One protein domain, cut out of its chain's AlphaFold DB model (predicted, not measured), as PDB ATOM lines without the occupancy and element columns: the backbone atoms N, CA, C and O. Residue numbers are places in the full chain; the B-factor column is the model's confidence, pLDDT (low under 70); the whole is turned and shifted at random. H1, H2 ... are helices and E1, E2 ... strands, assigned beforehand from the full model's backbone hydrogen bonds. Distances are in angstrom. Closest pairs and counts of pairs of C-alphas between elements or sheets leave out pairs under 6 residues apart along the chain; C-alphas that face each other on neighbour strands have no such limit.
ATOM      1  N   ASN A 234      13.379  99.844  53.694       94.31
ATOM      2  CA  ASN A 234      12.559 100.974  54.133       94.31
ATOM      3  C   ASN A 234      11.160 100.528  54.562       94.31
ATOM      4  O   ASN A 234      10.170 100.769  53.868       94.31
ATOM      5  N   LYS A 235      11.063  99.942  55.763       94.25
ATOM      6  CA  LYS A 235       9.803  99.408  56.305       94.25
ATOM      7  C   LYS A 235       8.643 100.412  56.259       94.25
ATOM      8  O   LYS A 235       7.563 100.048  55.825       94.25
ATOM      9  N   LYS A 236       8.870 101.681  56.620       94.81
ATOM     10  CA  LYS A 236       7.817 102.712  56.586       94.81
ATOM     11  C   LYS A 236       7.225 102.908  55.182       94.81
ATOM     12  O   LYS A 236       6.012 102.964  55.041       94.81
ATOM     13  N   VAL A 237       8.071 102.981  54.152       96.12
ATOM     14  CA  VAL A 237       7.614 103.137  52.759       96.12
ATOM     15  C   VAL A 237       6.944 101.855  52.267       96.12
ATOM     16  O   VAL A 237       5.940 101.914  51.566       96.12
ATOM     17  N   LYS A 238       7.460 100.689  52.663       95.94
ATOM     18  CA  LYS A 238       6.841  99.398  52.352       95.94
ATOM     19  C   LYS A 238       5.433  99.281  52.926       95.94
ATOM     20  O   LYS A 238       4.524  98.934  52.181       95.94
ATOM     21  N   ASP A 239       5.259  99.585  54.207       96.19
ATOM     22  CA  ASP A 239       3.964  99.503  54.883       96.19
ATOM     23  C   ASP A 239       2.981 100.509  54.235       96.19
ATOM     24  O   ASP A 239       1.870 100.140  53.851       96.19
ATOM     25  N   LEU A 240       3.441 101.732  53.941       95.94
ATOM     26  CA  LEU A 240       2.671 102.746  53.209       95.94
ATOM     27  C   LEU A 240       2.195 102.262  51.823       95.94
ATOM     28  O   LEU A 240       1.022 102.404  51.480       95.94
ATOM     29  N   LEU A 241       3.091 101.718  50.995       96.31
ATOM     30  CA  LEU A 241       2.756 101.347  49.616       96.31
ATOM     31  C   LEU A 241       1.972 100.032  49.537       96.31
ATOM     32  O   LEU A 241       0.970  99.956  48.824       96.31
ATOM     33  N   LEU A 242       2.412  99.001  50.260       95.88
ATOM     34  CA  LEU A 242       1.882  97.643  50.116       95.88
ATOM     35  C   LEU A 242       0.705  97.354  51.056       95.88
ATOM     36  O   LEU A 242      -0.201  96.616  50.674       95.88
ATOM     37  N   GLU A 243       0.691  97.919  52.268       95.19
ATOM     38  CA  GLU A 243      -0.346  97.629  53.271       95.19
ATOM     39  C   GLU A 243      -1.441  98.702  53.268       95.19
ATOM     40  O   GLU A 243      -2.624  98.378  53.131       95.19
ATOM     41  N   GLU A 244      -1.058  99.980  53.360       94.69
ATOM     42  CA  GLU A 244      -2.012 101.092  53.415       94.69
ATOM     43  C   GLU A 244      -2.625 101.381  52.037       94.69
ATOM     44  O   GLU A 244      -3.849 101.368  51.879       94.69
ATOM     45  N   ARG A 245      -1.782 101.606  51.018       93.81
ATOM     46  CA  ARG A 245      -2.223 101.906  49.643       93.81
ATOM     47  C   ARG A 245      -2.569 100.659  48.825       93.81
ATOM     48  O   ARG A 245      -3.201 100.797  47.779       93.81
ATOM     49  N   LYS A 246      -2.214  99.459  49.302       94.56
ATOM     50  CA  LYS A 246      -2.495  98.163  48.649       94.56
ATOM     51  C   LYS A 246      -1.997  98.084  47.202       94.56
ATOM     52  O   LYS A 246      -2.632  97.457  46.351       94.56
ATOM     53  N   ILE A 247      -0.869  98.730  46.920       94.12
ATOM     54  CA  ILE A 247      -0.225  98.695  45.609       94.12
ATOM     55  C   ILE A 247       0.471  97.343  45.473       94.12
ATOM     56  O   ILE A 247       1.195  96.916  46.372       94.12
ATOM     57  N   LYS A 248       0.250  96.645  44.356       90.56
ATOM     58  CA  LYS A 248       0.980  95.405  44.082       90.56
ATOM     59  C   LYS A 248       2.415  95.749  43.728       90.56
ATOM     60  O   LYS A 248       2.654  96.677  42.962       90.56
ATOM     61  N   THR A 249       3.364  94.960  44.213       87.75
ATOM     62  CA  THR A 249       4.778  95.225  43.939       87.75
ATOM     63  C   THR A 249       5.106  95.183  42.447       87.75
ATOM     64  O   THR A 249       5.910  95.983  41.989       87.75
ATOM     65  N   ASP A 250       4.428  94.324  41.677       86.31
ATOM     66  CA  ASP A 250       4.587  94.234  40.218       86.31
ATOM     67  C   ASP A 250       4.108  95.496  39.468       86.31
ATOM     68  O   ASP A 250       4.524  95.735  38.335       86.31
ATOM     69  N   ASP A 251       3.255  96.319  40.088       90.75
ATOM     70  CA  ASP A 251       2.782  97.580  39.508       90.75
ATOM     71  C   ASP A 251       3.726  98.755  39.825       90.75
ATOM     72  O   ASP A 251       3.608  99.825  39.219       90.75
ATOM     73  N   ILE A 252       4.677  98.582  40.753       93.00
ATOM     74  CA  ILE A 252       5.664  99.607  41.112       93.00
ATOM     75  C   ILE A 252       6.739  99.653  40.028       93.00
ATOM     76  O   ILE A 252       7.444  98.680  39.779       93.00
ATOM     77  N   ILE A 253       6.880 100.813  39.390       91.88
ATOM     78  CA  ILE A 253       7.893 101.042  38.356       91.88
ATOM     79  C   ILE A 253       9.212 101.457  38.998       91.88
ATOM     80  O   ILE A 253      10.275 101.006  38.578       91.88
ATOM     81  N   ARG A 254       9.141 102.358  39.983       93.69
ATOM     82  CA  ARG A 254      10.308 102.881  40.690       93.69
ATOM     83  C   ARG A 254       9.910 103.381  42.066       93.69
ATOM     84  O   ARG A 254       8.847 103.977  42.236       93.69
ATOM     85  N   VAL A 255      10.784 103.179  43.039       95.50
ATOM     86  CA  VAL A 255      10.643 103.745  44.377       95.50
ATOM     87  C   VAL A 255      11.997 104.259  44.837       95.50
ATOM     88  O   VAL A 255      13.008 103.576  44.705       95.50
ATOM     89  N   GLN A 256      12.000 105.481  45.347       94.25
ATOM     90  CA  GLN A 256      13.175 106.155  45.875       94.25
ATOM     91  C   GLN A 256      12.851 106.792  47.222       94.25
ATOM     92  O   GLN A 256      11.729 106.735  47.729       94.25
ATOM     93  N   SER A 257      13.855 107.425  47.824       92.31
ATOM     94  CA  SER A 257      13.712 108.108  49.106       92.31
ATOM     95  C   SER A 257      12.583 109.135  49.132       92.31
ATOM     96  O   SER A 257      11.949 109.283  50.173       92.31
ATOM     97  N   HIS A 258      12.356 109.858  48.043       95.06
ATOM     98  CA  HIS A 258      11.479 111.029  47.999       95.06
ATOM     99  C   HIS A 258      10.293 110.873  47.047       95.06
ATOM    100  O   HIS A 258       9.463 111.774  46.991       95.06
ATOM    101  N   TYR A 259      10.175 109.751  46.330       97.31
ATOM    102  CA  TYR A 259       8.990 109.473  45.527       97.31
ATOM    103  C   TYR A 259       8.765 107.978  45.270       97.31
ATOM    104  O   TYR A 259       9.673 107.154  45.395       97.31
ATOM    105  N   ALA A 260       7.548 107.634  44.857       97.19
ATOM    106  CA  ALA A 260       7.205 106.348  44.265       97.19
ATOM    107  C   ALA A 260       6.388 106.557  42.989       97.19
ATOM    108  O   ALA A 260       5.456 107.357  42.971       97.19
ATOM    109  N   LEU A 261       6.724 105.816  41.936       96.31
ATOM    110  CA  LEU A 261       6.030 105.791  40.654       96.31
ATOM    111  C   LEU A 261       5.476 104.385  40.418       96.31
ATOM    112  O   LEU A 261       6.226 103.407  40.426       96.31
ATOM    113  N   TYR A 262       4.175 104.280  40.165       95.12
ATOM    114  CA  TYR A 262       3.516 102.998  39.926       95.12
ATOM    115  C   TYR A 262       2.391 103.105  38.893       95.12
ATOM    116  O   TYR A 262       1.911 104.197  38.577       95.12
ATOM    117  N   LYS A 263       1.980 101.963  38.342       93.88
ATOM    118  CA  LYS A 263       0.848 101.854  37.416       93.88
ATOM    119  C   LYS A 263      -0.462 101.761  38.184       93.88
ATOM    120  O   LYS A 263      -0.640 100.895  39.033       93.88
ATOM    121  N   GLU A 264      -1.410 102.616  37.834       91.44
ATOM    122  CA  GLU A 264      -2.774 102.610  38.355       91.44
ATOM    123  C   GLU A 264      -3.744 102.210  37.232       91.44
ATOM    124  O   GLU A 264      -4.583 102.980  36.772       91.44
ATOM    125  N   GLY A 265      -3.580 100.984  36.731       84.69
ATOM    126  CA  GLY A 265      -4.323 100.466  35.581       84.69
ATOM    127  C   GLY A 265      -3.531 100.520  34.272       84.69
ATOM    128  O   GLY A 265      -2.303 100.552  34.264       84.69
ATOM    129  N   SER A 266      -4.234 100.463  33.137       81.31
ATOM    130  CA  SER A 266      -3.613 100.213  31.824       81.31
ATOM    131  C   SER A 266      -2.896 101.415  31.206       81.31
ATOM    132  O   SER A 266      -1.988 101.227  30.402       81.31
ATOM    133  N   SER A 267      -3.310 102.638  31.540       85.75
ATOM    134  CA  SER A 267      -2.845 103.874  30.885       85.75
ATOM    135  C   SER A 267      -2.614 105.033  31.854       85.75
ATOM    136  O   SER A 267      -2.363 106.154  31.424       85.75
ATOM    137  N   ILE A 268      -2.711 104.773  33.157       93.94
ATOM    138  CA  ILE A 268      -2.535 105.784  34.194       93.94
ATOM    139  C   ILE A 268      -1.362 105.358  35.060       93.94
ATOM    140  O   ILE A 268      -1.280 104.222  35.525       93.94
ATOM    141  N   TYR A 269      -0.461 106.299  35.278       95.75
ATOM    142  CA  TYR A 269       0.613 106.208  36.242       95.75
ATOM    143  C   TYR A 269       0.302 107.155  37.391       95.75
ATOM    144  O   TYR A 269      -0.246 108.238  37.173       95.75
ATOM    145  N   ARG A 270       0.675 106.776  38.609       96.56
ATOM    146  CA  ARG A 270       0.603 107.662  39.766       96.56
ATOM    147  C   ARG A 270       1.989 107.862  40.354       96.56
ATOM    148  O   ARG A 270       2.757 106.911  40.494       96.56
ATOM    149  N   VAL A 271       2.280 109.113  40.692       97.44
ATOM    150  CA  VAL A 271       3.475 109.527  41.419       97.44
ATOM    151  C   VAL A 271       3.053 109.977  42.810       97.44
ATOM    152  O   VAL A 271       2.177 110.831  42.958       97.44
ATOM    153  N   LEU A 272       3.675 109.394  43.828       97.56
ATOM    154  CA  LEU A 272       3.603 109.849  45.212       97.56
ATOM    155  C   LEU A 272       4.921 110.536  45.533       97.56
ATOM    156  O   LEU A 272       5.972 109.953  45.287       97.56
ATOM    157  N   LEU A 273       4.867 111.736  46.090       97.88
ATOM    158  CA  LEU A 273       6.029 112.441  46.613       97.88
ATOM    159  C   LEU A 273       6.058 112.298  48.129       97.88
ATOM    160  O   LEU A 273       5.015 112.334  48.787       97.88
ATOM    161  N   PHE A 274       7.256 112.120  48.672       96.56
ATOM    162  CA  PHE A 274       7.478 111.935  50.095       96.56
ATOM    163  C   PHE A 274       8.176 113.145  50.712       96.56
ATOM    164  O   PHE A 274       9.055 113.755  50.100       96.56
ATOM    165  N   ASP A 275       7.812 113.457  51.953       93.75
ATOM    166  CA  ASP A 275       8.573 114.372  52.800       93.75
ATOM    167  C   ASP A 275       9.832 113.691  53.385       93.75
ATOM    168  O   ASP A 275      10.092 112.494  53.194       93.75
ATOM    169  N   GLU A 276      10.629 114.449  54.139       91.44
ATOM    170  CA  GLU A 276      11.826 113.939  54.826       91.44
ATOM    171  C   GLU A 276      11.510 112.794  55.801       91.44
ATOM    172  O   GLU A 276      12.319 111.884  56.001       91.44
ATOM    173  N   LEU A 277      10.304 112.807  56.374       92.38
ATOM    174  CA  LEU A 277       9.810 111.805  57.308       92.38
ATOM    175  C   LEU A 277       9.187 110.592  56.603       92.38
ATOM    176  O   LEU A 277       8.750 109.673  57.296       92.38
ATOM    177  N   LYS A 278       9.173 110.530  55.265       92.38
ATOM    178  CA  LYS A 278       8.536 109.478  54.448       92.38
ATOM    179  C   LYS A 278       7.010 109.421  54.559       92.38
ATOM    180  O   LYS A 278       6.429 108.346  54.424       92.38
ATOM    181  N   ASN A 279       6.354 110.537  54.850       93.50
ATOM    182  CA  ASN A 279       4.912 110.674  54.650       93.50
ATOM    183  C   ASN A 279       4.641 111.178  53.232       93.50
ATOM    184  O   ASN A 279       5.506 111.799  52.621       93.50
ATOM    185  N   ILE A 280       3.434 110.943  52.721       95.69
ATOM    186  CA  ILE A 280       3.018 111.477  51.420       95.69
ATOM    187  C   ILE A 280       2.813 112.986  51.562       95.69
ATOM    188  O   ILE A 280       1.921 113.416  52.289       95.69
ATOM    189  N   SER A 281       3.642 113.767  50.873       95.88
ATOM    190  CA  SER A 281       3.532 115.225  50.816       95.88
ATOM    191  C   SER A 281       2.601 115.668  49.693       95.88
ATOM    192  O   SER A 281       1.755 116.530  49.897       95.88
ATOM    193  N   ASN A 282       2.736 115.048  48.521       96.31
ATOM    194  CA  ASN A 282       1.987 115.376  47.314       96.31
ATOM    195  C   ASN A 282       1.736 114.109  46.483       96.31
ATOM    196  O   ASN A 282       2.478 113.130  46.574       96.31
ATOM    197  N   GLU A 283       0.698 114.124  45.648       95.69
ATOM    198  CA  GLU A 283       0.428 113.060  44.677       95.69
ATOM    199  C   GLU A 283      -0.161 113.621  43.379       95.69
ATOM    200  O   GLU A 283      -0.881 114.622  43.386       95.69
ATOM    201  N   PHE A 284       0.154 112.981  42.254       95.31
ATOM    202  CA  PHE A 284      -0.399 113.332  40.946       95.31
ATOM    203  C   PHE A 284      -0.404 112.142  39.990       95.31
ATOM    204  O   PHE A 284       0.303 111.151  40.185       95.31
ATOM    205  N   THR A 285      -1.224 112.239  38.947       95.00
ATOM    206  CA  THR A 285      -1.366 111.209  37.917       95.00
ATOM    207  C   THR A 285      -0.764 111.661  36.594       95.00
ATOM    208  O   THR A 285      -0.715 112.849  36.281       95.00
ATOM    209  N   LEU A 286      -0.303 110.692  35.809       94.06
ATOM    210  CA  LEU A 286       0.243 110.878  34.472       94.06
ATOM    211  C   LEU A 286      -0.427 109.888  33.527       94.06
ATOM    212  O   LEU A 286      -0.579 108.715  33.856       94.06
ATOM    213  N   THR A 287      -0.789 110.342  32.335       91.50
ATOM    214  CA  THR A 287      -1.237 109.458  31.246       91.50
ATOM    215  C   THR A 287      -0.065 108.954  30.403       91.50
ATOM    216  O   THR A 287      -0.155 107.912  29.760       91.50
ATOM    217  N   GLU A 288       1.059 109.668  30.433       91.12
ATOM    218  CA  GLU A 288       2.290 109.335  29.726       91.12
ATOM    219  C   GLU A 288       3.494 109.660  30.614       91.12
ATOM    220  O   GLU A 288       3.539 110.716  31.255       91.12
ATOM    221  N   LEU A 289       4.472 108.751  30.660       91.25
ATOM    222  CA  LEU A 289       5.718 108.994  31.379       91.25
ATOM    223  C   LEU A 289       6.596 109.986  30.599       91.25
ATOM    224  O   LEU A 289       6.703 109.873  29.378       91.25
ATOM    225  N   PRO A 290       7.273 110.925  31.280       90.56
ATOM    226  CA  PRO A 290       8.208 111.834  30.628       90.56
ATOM    227  C   PRO A 290       9.325 111.040  29.943       90.56
ATOM    228  O   PRO A 290       9.895 110.128  30.549       90.56
ATOM    229  N   ASN A 291       9.657 111.398  28.700       86.69
ATOM    230  CA  ASN A 291      10.720 110.748  27.929       86.69
ATOM    231  C   ASN A 291      12.107 111.226  28.395       86.69
ATOM    232  O   ASN A 291      12.753 112.054  27.745       86.69
ATOM    233  N   VAL A 292      12.511 110.739  29.565       90.94
ATOM    234  CA  VAL A 292      13.784 111.011  30.233       90.94
ATOM    235  C   VAL A 292      14.316 109.717  30.854       90.94
ATOM    236  O   VAL A 292      13.577 108.741  30.990       90.94
ATOM    237  N   ASN A 293      15.602 109.682  31.192       90.94
ATOM    238  CA  ASN A 293      16.199 108.545  31.880       90.94
ATOM    239  C   ASN A 293      15.771 108.482  33.363       90.94
ATOM    240  O   ASN A 293      15.085 109.355  33.891       90.94
ATOM    241  N   GLU A 294      16.182 107.418  34.041       89.06
ATOM    242  CA  GLU A 294      15.808 107.172  35.435       89.06
ATOM    243  C   GLU A 294      16.399 108.192  36.417       89.06
ATOM    244  O   GLU A 294      15.697 108.645  37.314       89.06
ATOM    245  N   GLU A 295      17.654 108.601  36.218       91.44
ATOM    246  CA  GLU A 295      18.306 109.644  37.026       91.44
ATOM    247  C   GLU A 295      17.561 110.982  36.902       91.44
ATOM    248  O   GLU A 295      17.366 111.705  37.876       91.44
ATOM    249  N   ALA A 296      17.059 111.289  35.706       93.12
ATOM    250  CA  ALA A 296      16.238 112.460  35.478       93.12
ATOM    251  C   ALA A 296      14.884 112.364  36.193       93.12
ATOM    252  O   ALA A 296      14.391 113.377  36.680       93.12
ATOM    253  N   TRP A 297      14.269 111.182  36.304       94.38
ATOM    254  CA  TRP A 297      13.073 111.030  37.142       94.38
ATOM    255  C   TRP A 297      13.358 111.327  38.612       94.38
ATOM    256  O   TRP A 297      12.519 111.950  39.262       94.38
ATOM    257  N   ASP A 298      14.535 110.948  39.112       93.56
ATOM    258  CA  ASP A 298      14.921 111.212  40.498       93.56
ATOM    259  C   ASP A 298      14.992 112.721  40.789       93.56
ATOM    260  O   ASP A 298      14.631 113.153  41.881       93.56
ATOM    261  N   VAL A 299      15.364 113.547  39.809       94.31
ATOM    262  CA  VAL A 299      15.305 115.013  39.943       94.31
ATOM    263  C   VAL A 299      13.897 115.552  39.683       94.31
ATOM    264  O   VAL A 299      13.403 116.380  40.449       94.31
ATOM    265  N   LEU A 300      13.236 115.079  38.623       95.12
ATOM    266  CA  LEU A 300      11.934 115.571  38.165       95.12
ATOM    267  C   LEU A 300      10.831 115.383  39.213       95.12
ATOM    268  O   LEU A 300       9.990 116.262  39.397       95.12
ATOM    269  N   PHE A 301      10.814 114.236  39.888       96.12
ATOM    270  CA  PHE A 301       9.789 113.886  40.866       96.12
ATOM    271  C   PHE A 301      10.187 114.339  42.268       96.12
ATOM    272  O   PHE A 301      10.356 113.543  43.186       96.12
ATOM    273  N   THR A 302      10.315 115.653  42.427       95.44
ATOM    274  CA  THR A 302      10.590 116.325  43.701       95.44
ATOM    275  C   THR A 302       9.463 117.295  44.047       95.44
ATOM    276  O   THR A 302       8.753 117.784  43.167       95.44
ATOM    277  N   ASN A 303       9.286 117.587  45.342       94.88
ATOM    278  CA  ASN A 303       8.251 118.527  45.789       94.88
ATOM    279  C   ASN A 303       8.454 119.930  45.198       94.88
ATOM    280  O   ASN A 303       7.487 120.554  44.782       94.88
ATOM    281  N   GLU A 304       9.700 120.399  45.095       93.19
ATOM    282  CA  GLU A 304      10.016 121.720  44.536       93.19
ATOM    283  C   GLU A 304       9.594 121.843  43.068       93.19
ATOM    284  O   GLU A 304       8.928 122.806  42.687       93.19
ATOM    285  N   ILE A 305       9.929 120.843  42.244       94.38
ATOM    286  CA  ILE A 305       9.527 120.830  40.835       94.38
ATOM    287  C   ILE A 305       8.012 120.674  40.707       94.38
ATOM    288  O   ILE A 305       7.411 121.313  39.847       94.38
ATOM    289  N   TYR A 306       7.383 119.874  41.568       95.56
ATOM    290  CA  TYR A 306       5.931 119.721  41.574       95.56
ATOM    291  C   TYR A 306       5.191 121.031  41.826       95.56
ATOM    292  O   TYR A 306       4.292 121.356  41.050       95.56
ATOM    293  N   GLU A 307       5.576 121.795  42.850       94.75
ATOM    294  CA  GLU A 307       4.934 123.085  43.119       94.75
ATOM    295  C   GLU A 307       5.123 124.039  41.934       94.75
ATOM    296  O   GLU A 307       4.149 124.614  41.455       94.75
ATOM    297  N   TYR A 308       6.329 124.111  41.360       93.50
ATOM    298  CA  TYR A 308       6.583 124.947  40.183       93.50
ATOM    299  C   TYR A 308       5.732 124.542  38.966       93.50
ATOM    300  O   TYR A 308       5.142 125.393  38.299       93.50
ATOM    301  N   VAL A 309       5.642 123.243  38.670       93.38
ATOM    302  CA  VAL A 309       4.834 122.714  37.558       93.38
ATOM    303  C   VAL A 309       3.354 123.034  37.764       93.38
ATOM    304  O   VAL A 309       2.684 123.457  36.824       93.38
ATOM    305  N   LYS A 310       2.857 122.883  38.993       94.12
ATOM    306  CA  LYS A 310       1.464 123.149  39.358       94.12
ATOM    307  C   LYS A 310       1.117 124.636  39.299       94.12
ATOM    308  O   LYS A 310       0.072 124.986  38.759       94.12
ATOM    309  N   GLU A 311       1.980 125.505  39.821       95.12
ATOM    310  CA  GLU A 311       1.792 126.962  39.796       95.12
ATOM    311  C   GLU A 311       1.726 127.524  38.370       95.12
ATOM    312  O   GLU A 311       1.027 128.507  38.126       95.12
ATOM    313  N   ASN A 312       2.424 126.888  37.423       92.56
ATOM    314  CA  ASN A 312       2.506 127.331  36.031       92.56
ATOM    315  C   ASN A 312       1.604 126.536  35.064       92.56
ATOM    316  O   ASN A 312       1.682 126.759  33.855       92.56
ATOM    317  N   ASP A 313       0.754 125.634  35.570       91.12
ATOM    318  CA  ASP A 313      -0.131 124.760  34.775       91.12
ATOM    319  C   ASP A 313       0.625 123.968  33.685       91.12
ATOM    320  O   ASP A 313       0.224 123.856  32.523       91.12
ATOM    321  N   TYR A 314       1.799 123.453  34.054       91.81
ATOM    322  CA  TYR A 314       2.645 122.637  33.190       91.81
ATOM    323  C   TYR A 314       2.292 121.150  33.297       91.81
ATOM    324  O   TYR A 314       1.784 120.671  34.309       91.81
ATOM    325  N   SER A 315       2.607 120.386  32.247       90.31
ATOM    326  CA  SER A 315       2.404 118.933  32.236       90.31
ATOM    327  C   SER A 315       3.722 118.193  32.373       90.31
ATOM    328  O   SER A 315       4.582 118.286  31.499       90.31
ATOM    329  N   PHE A 316       3.853 117.355  33.398       91.12
ATOM    330  CA  PHE A 316       5.034 116.511  33.591       91.12
ATOM    331  C   PHE A 316       5.413 115.676  32.352       91.12
ATOM    332  O   PHE A 316       6.595 115.487  32.076       91.12
ATOM    333  N   SER A 317       4.441 115.228  31.552       87.31
ATOM    334  CA  SER A 317       4.701 114.446  30.330       87.31
ATOM    335  C   SER A 317       5.513 115.198  29.260       87.31
ATOM    336  O   SER A 317       6.124 114.577  28.384       87.31
ATOM    337  N   ASN A 318       5.564 116.533  29.328       90.44
ATOM    338  CA  ASN A 318       6.238 117.377  28.342       90.44
ATOM    339  C   ASN A 318       7.717 117.633  28.649       90.44
ATOM    340  O   ASN A 318       8.416 118.168  27.787       90.44
ATOM    341  N   PHE A 319       8.220 117.238  29.823       92.88
ATOM    342  CA  PHE A 319       9.650 117.343  30.105       92.88
ATOM    343  C   PHE A 319      10.461 116.459  29.154       92.88
ATOM    344  O   PHE A 319      10.041 115.368  28.743       92.88
ATOM    345  N   ARG A 320      11.638 116.957  28.778       92.50
ATOM    346  CA  ARG A 320      12.592 116.274  27.903       92.50
ATOM    347  C   ARG A 320      13.979 116.345  28.511       92.50
ATOM    348  O   ARG A 320      14.324 117.324  29.166       92.50
ATOM    349  N   GLN A 321      14.775 115.316  28.265       93.31
ATOM    350  CA  GLN A 321      16.169 115.293  28.674       93.31
ATOM    351  C   GLN A 321      17.053 115.801  27.537       93.31
ATOM    352  O   GLN A 321      16.906 115.389  26.386       93.31
ATOM    353  N   ASN A 322      17.990 116.677  27.877       92.56
ATOM    354  CA  ASN A 322      18.997 117.215  26.979       92.56
ATOM    355  C   ASN A 322      20.366 117.164  27.668       92.56
ATOM    356  O   ASN A 322      20.708 118.031  28.476       92.56
ATOM    357  N   ASN A 323      21.155 116.134  27.343       91.38
ATOM    358  CA  ASN A 323      22.387 115.781  28.058       91.38
ATOM    359  C   ASN A 323      22.115 115.608  29.570       91.38
ATOM    360  O   ASN A 323      21.189 114.885  29.942       91.38
ATOM    361  N   ASP A 324      22.871 116.307  30.417       94.06
ATOM    362  CA  ASP A 324      22.749 116.291  31.883       94.06
ATOM    363  C   ASP A 324      21.678 117.264  32.406       94.06
ATOM    364  O   ASP A 324      21.790 117.791  33.513       94.06
ATOM    365  N   TYR A 325      20.671 117.590  31.594       94.38
ATOM    366  CA  TYR A 325      19.612 118.515  31.982       94.38
ATOM    367  C   TYR A 325      18.229 117.988  31.638       94.38
ATOM    368  O   TYR A 325      18.025 117.335  30.616       94.38
ATOM    369  N   ILE A 326      17.266 118.365  32.468       94.69
ATOM    370  CA  ILE A 326      15.838 118.210  32.232       94.69
ATOM    371  C   ILE A 326      15.295 119.581  31.866       94.69
ATOM    372  O   ILE A 326      15.503 120.553  32.594       94.69
ATOM    373  N   GLU A 327      14.617 119.667  30.730       94.19
ATOM    374  CA  GLU A 327      14.134 120.920  30.169       94.19
ATOM    375  C   GLU A 327      12.625 120.871  29.926       94.19
ATOM    376  O   GLU A 327      12.081 119.869  29.448       94.19
ATOM    377  N   TYR A 328      11.962 121.990  30.214       93.56
ATOM    378  CA  TYR A 328      10.589 122.254  29.803       93.56
ATOM    379  C   TYR A 328      10.584 123.364  28.759       93.56
ATOM    380  O   TYR A 328      11.067 124.472  29.006       93.56
ATOM    381  N   TRP A 329      10.024 123.065  27.591       91.19
ATOM    382  CA  TRP A 329       9.937 123.994  26.473       91.19
ATOM    383  C   TRP A 329       8.480 124.363  26.214       91.19
ATOM    384  O   TRP A 329       7.615 123.494  26.121       91.19
ATOM    385  N   GLN A 330       8.213 125.657  26.063       89.56
ATOM    386  CA  GLN A 330       6.891 126.188  25.759       89.56
ATOM    387  C   GLN A 330       6.950 127.050  24.500       89.56
ATOM    388  O   GLN A 330       7.908 127.788  24.271       89.56
ATOM    389  N   ASN A 331       5.902 126.982  23.681       88.62
ATOM    390  CA  ASN A 331       5.748 127.892  22.555       88.62
ATOM    391  C   ASN A 331       5.142 129.211  23.047       88.62
ATOM    392  O   ASN A 331       4.001 129.243  23.502       88.62
ATOM    393  N   ILE A 332       5.906 130.294  22.936       85.69
ATOM    394  CA  ILE A 332       5.477 131.659  23.243       85.69
ATOM    395  C   ILE A 332       5.434 132.423  21.917       85.69
ATOM    396  O   ILE A 332       6.463 132.806  21.349       85.69
ATOM    397  N   GLY A 333       4.226 132.595  21.377       89.44
ATOM    398  CA  GLY A 333       4.030 133.086  20.012       89.44
ATOM    399  C   GLY A 333       4.578 132.092  18.983       89.44
ATOM    400  O   GLY A 333       4.187 130.930  18.974       89.44
ATOM    401  N   SER A 334       5.491 132.542  18.118       90.50
ATOM    402  CA  SER A 334       6.154 131.700  17.107       90.50
ATOM    403  C   SER A 334       7.489 131.099  17.563       90.50
ATOM    404  O   SER A 334       8.150 130.421  16.776       90.50
ATOM    405  N   LYS A 335       7.920 131.358  18.805       90.12
ATOM    406  CA  LYS A 335       9.210 130.893  19.333       90.12
ATOM    407  C   LYS A 335       9.006 129.810  20.382       90.12
ATOM    408  O   LYS A 335       8.163 129.953  21.261       90.12
ATOM    409  N   SER A 336       9.830 128.769  20.321       91.00
ATOM    410  CA  SER A 336       9.969 127.807  21.411       91.00
ATOM    411  C   SER A 336      11.000 128.332  22.410       91.00
ATOM    412  O   SER A 336      12.103 128.718  22.015       91.00
ATOM    413  N   VAL A 337      10.626 128.404  23.684       91.44
ATOM    414  CA  VAL A 337      11.449 128.945  24.771       91.44
ATOM    415  C   VAL A 337      11.555 127.904  25.878       91.44
ATOM    416  O   VAL A 337      10.550 127.329  26.291       91.44
ATOM    417  N   CYS A 338      12.773 127.675  26.366       91.88
ATOM    418  CA  CYS A 338      13.011 126.865  27.554       91.88
ATOM    419  C   CYS A 338      12.634 127.689  28.789       91.88
ATOM    420  O   CYS A 338      13.276 128.700  29.074       91.88
ATOM    421  N   VAL A 339      11.571 127.284  29.477       91.44
ATOM    422  CA  VAL A 339      11.040 127.985  30.660       91.44
ATOM    423  C   VAL A 339      11.559 127.385  31.963       91.44
ATOM    424  O   VAL A 339      11.584 128.061  32.983       91.44
ATOM    425  N   MET A 340      12.045 126.145  31.916       91.75
ATOM    426  CA  MET A 340      12.659 125.470  33.050       91.75
ATOM    427  C   MET A 340      13.805 124.595  32.571       91.75
ATOM    428  O   MET A 340      13.662 123.864  31.590       91.75
ATOM    429  N   ARG A 341      14.927 124.653  33.289       92.62
ATOM    430  CA  ARG A 341      16.080 123.787  33.070       92.62
ATOM    431  C   ARG A 341      16.695 123.404  34.407       92.62
ATOM    432  O   ARG A 341      17.186 124.271  35.126       92.62
ATOM    433  N   CYS A 342      16.710 122.114  34.703       92.19
ATOM    434  CA  CYS A 342      17.309 121.550  35.908       92.19
ATOM    435  C   CYS A 342      18.465 120.642  35.514       92.19
ATOM    436  O   CYS A 342      18.371 119.934  34.516       92.19
ATOM    437  N   LYS A 343      19.562 120.681  36.269       93.56
ATOM    438  CA  LYS A 343      20.668 119.743  36.082       93.56
ATOM    439  C   LYS A 343      20.316 118.414  36.761       93.56
ATOM    440  O   LYS A 343      19.738 118.458  37.845       93.56
ATOM    441  N   ILE A 344      20.635 117.300  36.101       91.38
ATOM    442  CA  ILE A 344      20.487 115.935  36.633       91.38
ATOM    443  C   ILE A 344      21.526 115.690  37.729       91.38
ATOM    444  O   ILE A 344      22.693 116.123  37.541       91.38
TER     445      ILE A 344
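This is residues 234 to 344 of the 344 residues of an uncharacterized protein of Acetivibrio mesophilus (UniProt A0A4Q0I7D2). This domain is an elongated row of parts: helix H1 at one end, over one face of a sheet of four strands, E1 to E4; then the short helices H2 and H3; and then a second, three-stranded sheet, E5 to E7, at the other end. H2 covers part of the second sheet and grazes the first, while the turn between E6 and E7 makes the far tip of the long axis. The 111 printed residues hold three named helices and seven named strands, in the order H1 E1 E2 E3 E4 H2 H3 E5 E6 E7, a mixed class of helices and strands. Both sheets are antiparallel, in the orders E1 E2 E3 E4 and E5 E6 E7. By its radius of gyration of the C-alphas, 14.8 A, the whole is compact, and its C-alphas span 50 by 31 by 26 A.

Begin at H1, residues 235 to 244, which is on the sheet of E1, residues 252 to 255, E2, residues 259 to 263, E3, residues 269 to 274, and E4, residues 280 to 286. Its height over the sheet is 10.5 A; it lies over E2 and runs only just slantwise to the strands, at 32 degrees to E2 on the local plane. The strands form a meander, each the antiparallel neighbour of the one before, with E1 and E4 as edge strands. Across the hairpin E1 and E2, look for N 261 and O 254, 2.8 A apart; across E2 and E3, for N 260 and O 272, 2.8 A; across E3 and E4, for N 271 and O 284, 2.9 A. Next come H2, residues 294 to 300, and H3, residues 303 to 311, which meet only through their link. Each only grazes this sheet; the closest C-alphas of H3 and E3 are those of Asn 303 and Leu 273, 6.5 A apart. H2 is also on the second sheet, a meander of E5, residues 320 to 322, E6, residues 325 to 332, and E7, residues 335 to 343. There its height is 8.6 A, and it lies over E6, slantwise at 53 degrees on the local plane; the closest C-alphas, of Ala 296 and Ile 326, are 6.6 A apart. Across the hairpin E5 and E6, N 322 and O 325 are 2.8 A apart; across the hairpin E6 and E7, N 328 and O 340 are 2.9 A apart. In H2 and H3 every O i to N i+4 pair is within hydrogen-bond range, and in H1 5 of 6 are. H1 is apart from H2, H3, E5, E6 and E7.

Find C-alpha 235 at (9.803, 99.408, 56.305); from there H1 runs 12.3 A to C-alpha 244. E1 starts at C-alpha 252, and E2 then covers 13.8 A, E3 16.5 A and E4 17.2 A, the last ending at C-alpha 286 at (0.243, 110.878, 34.472). H2 measures 9.6 A and H3 12.2 A. After the three residues of E5, E6 runs 21.2 A from Tyr 325 to Ile 332. E7, the longest strand, covers 23.2 A, bends by 50 degrees at residue 340 and ends at C-alpha 343 at (20.668, 119.743, 36.082).

The two C-alphas farthest apart are those of Lys 235 and Ser 334, 50.9 A. The printed part has no cut, and it ends at Ile 344, the chain's last residue. No link is long: those from H1 to E1, E4 to H2 and H3 to E5 are short, and the others are tight. The mean pLDDT of the printed part is 93.0, and no printed residue is under 70.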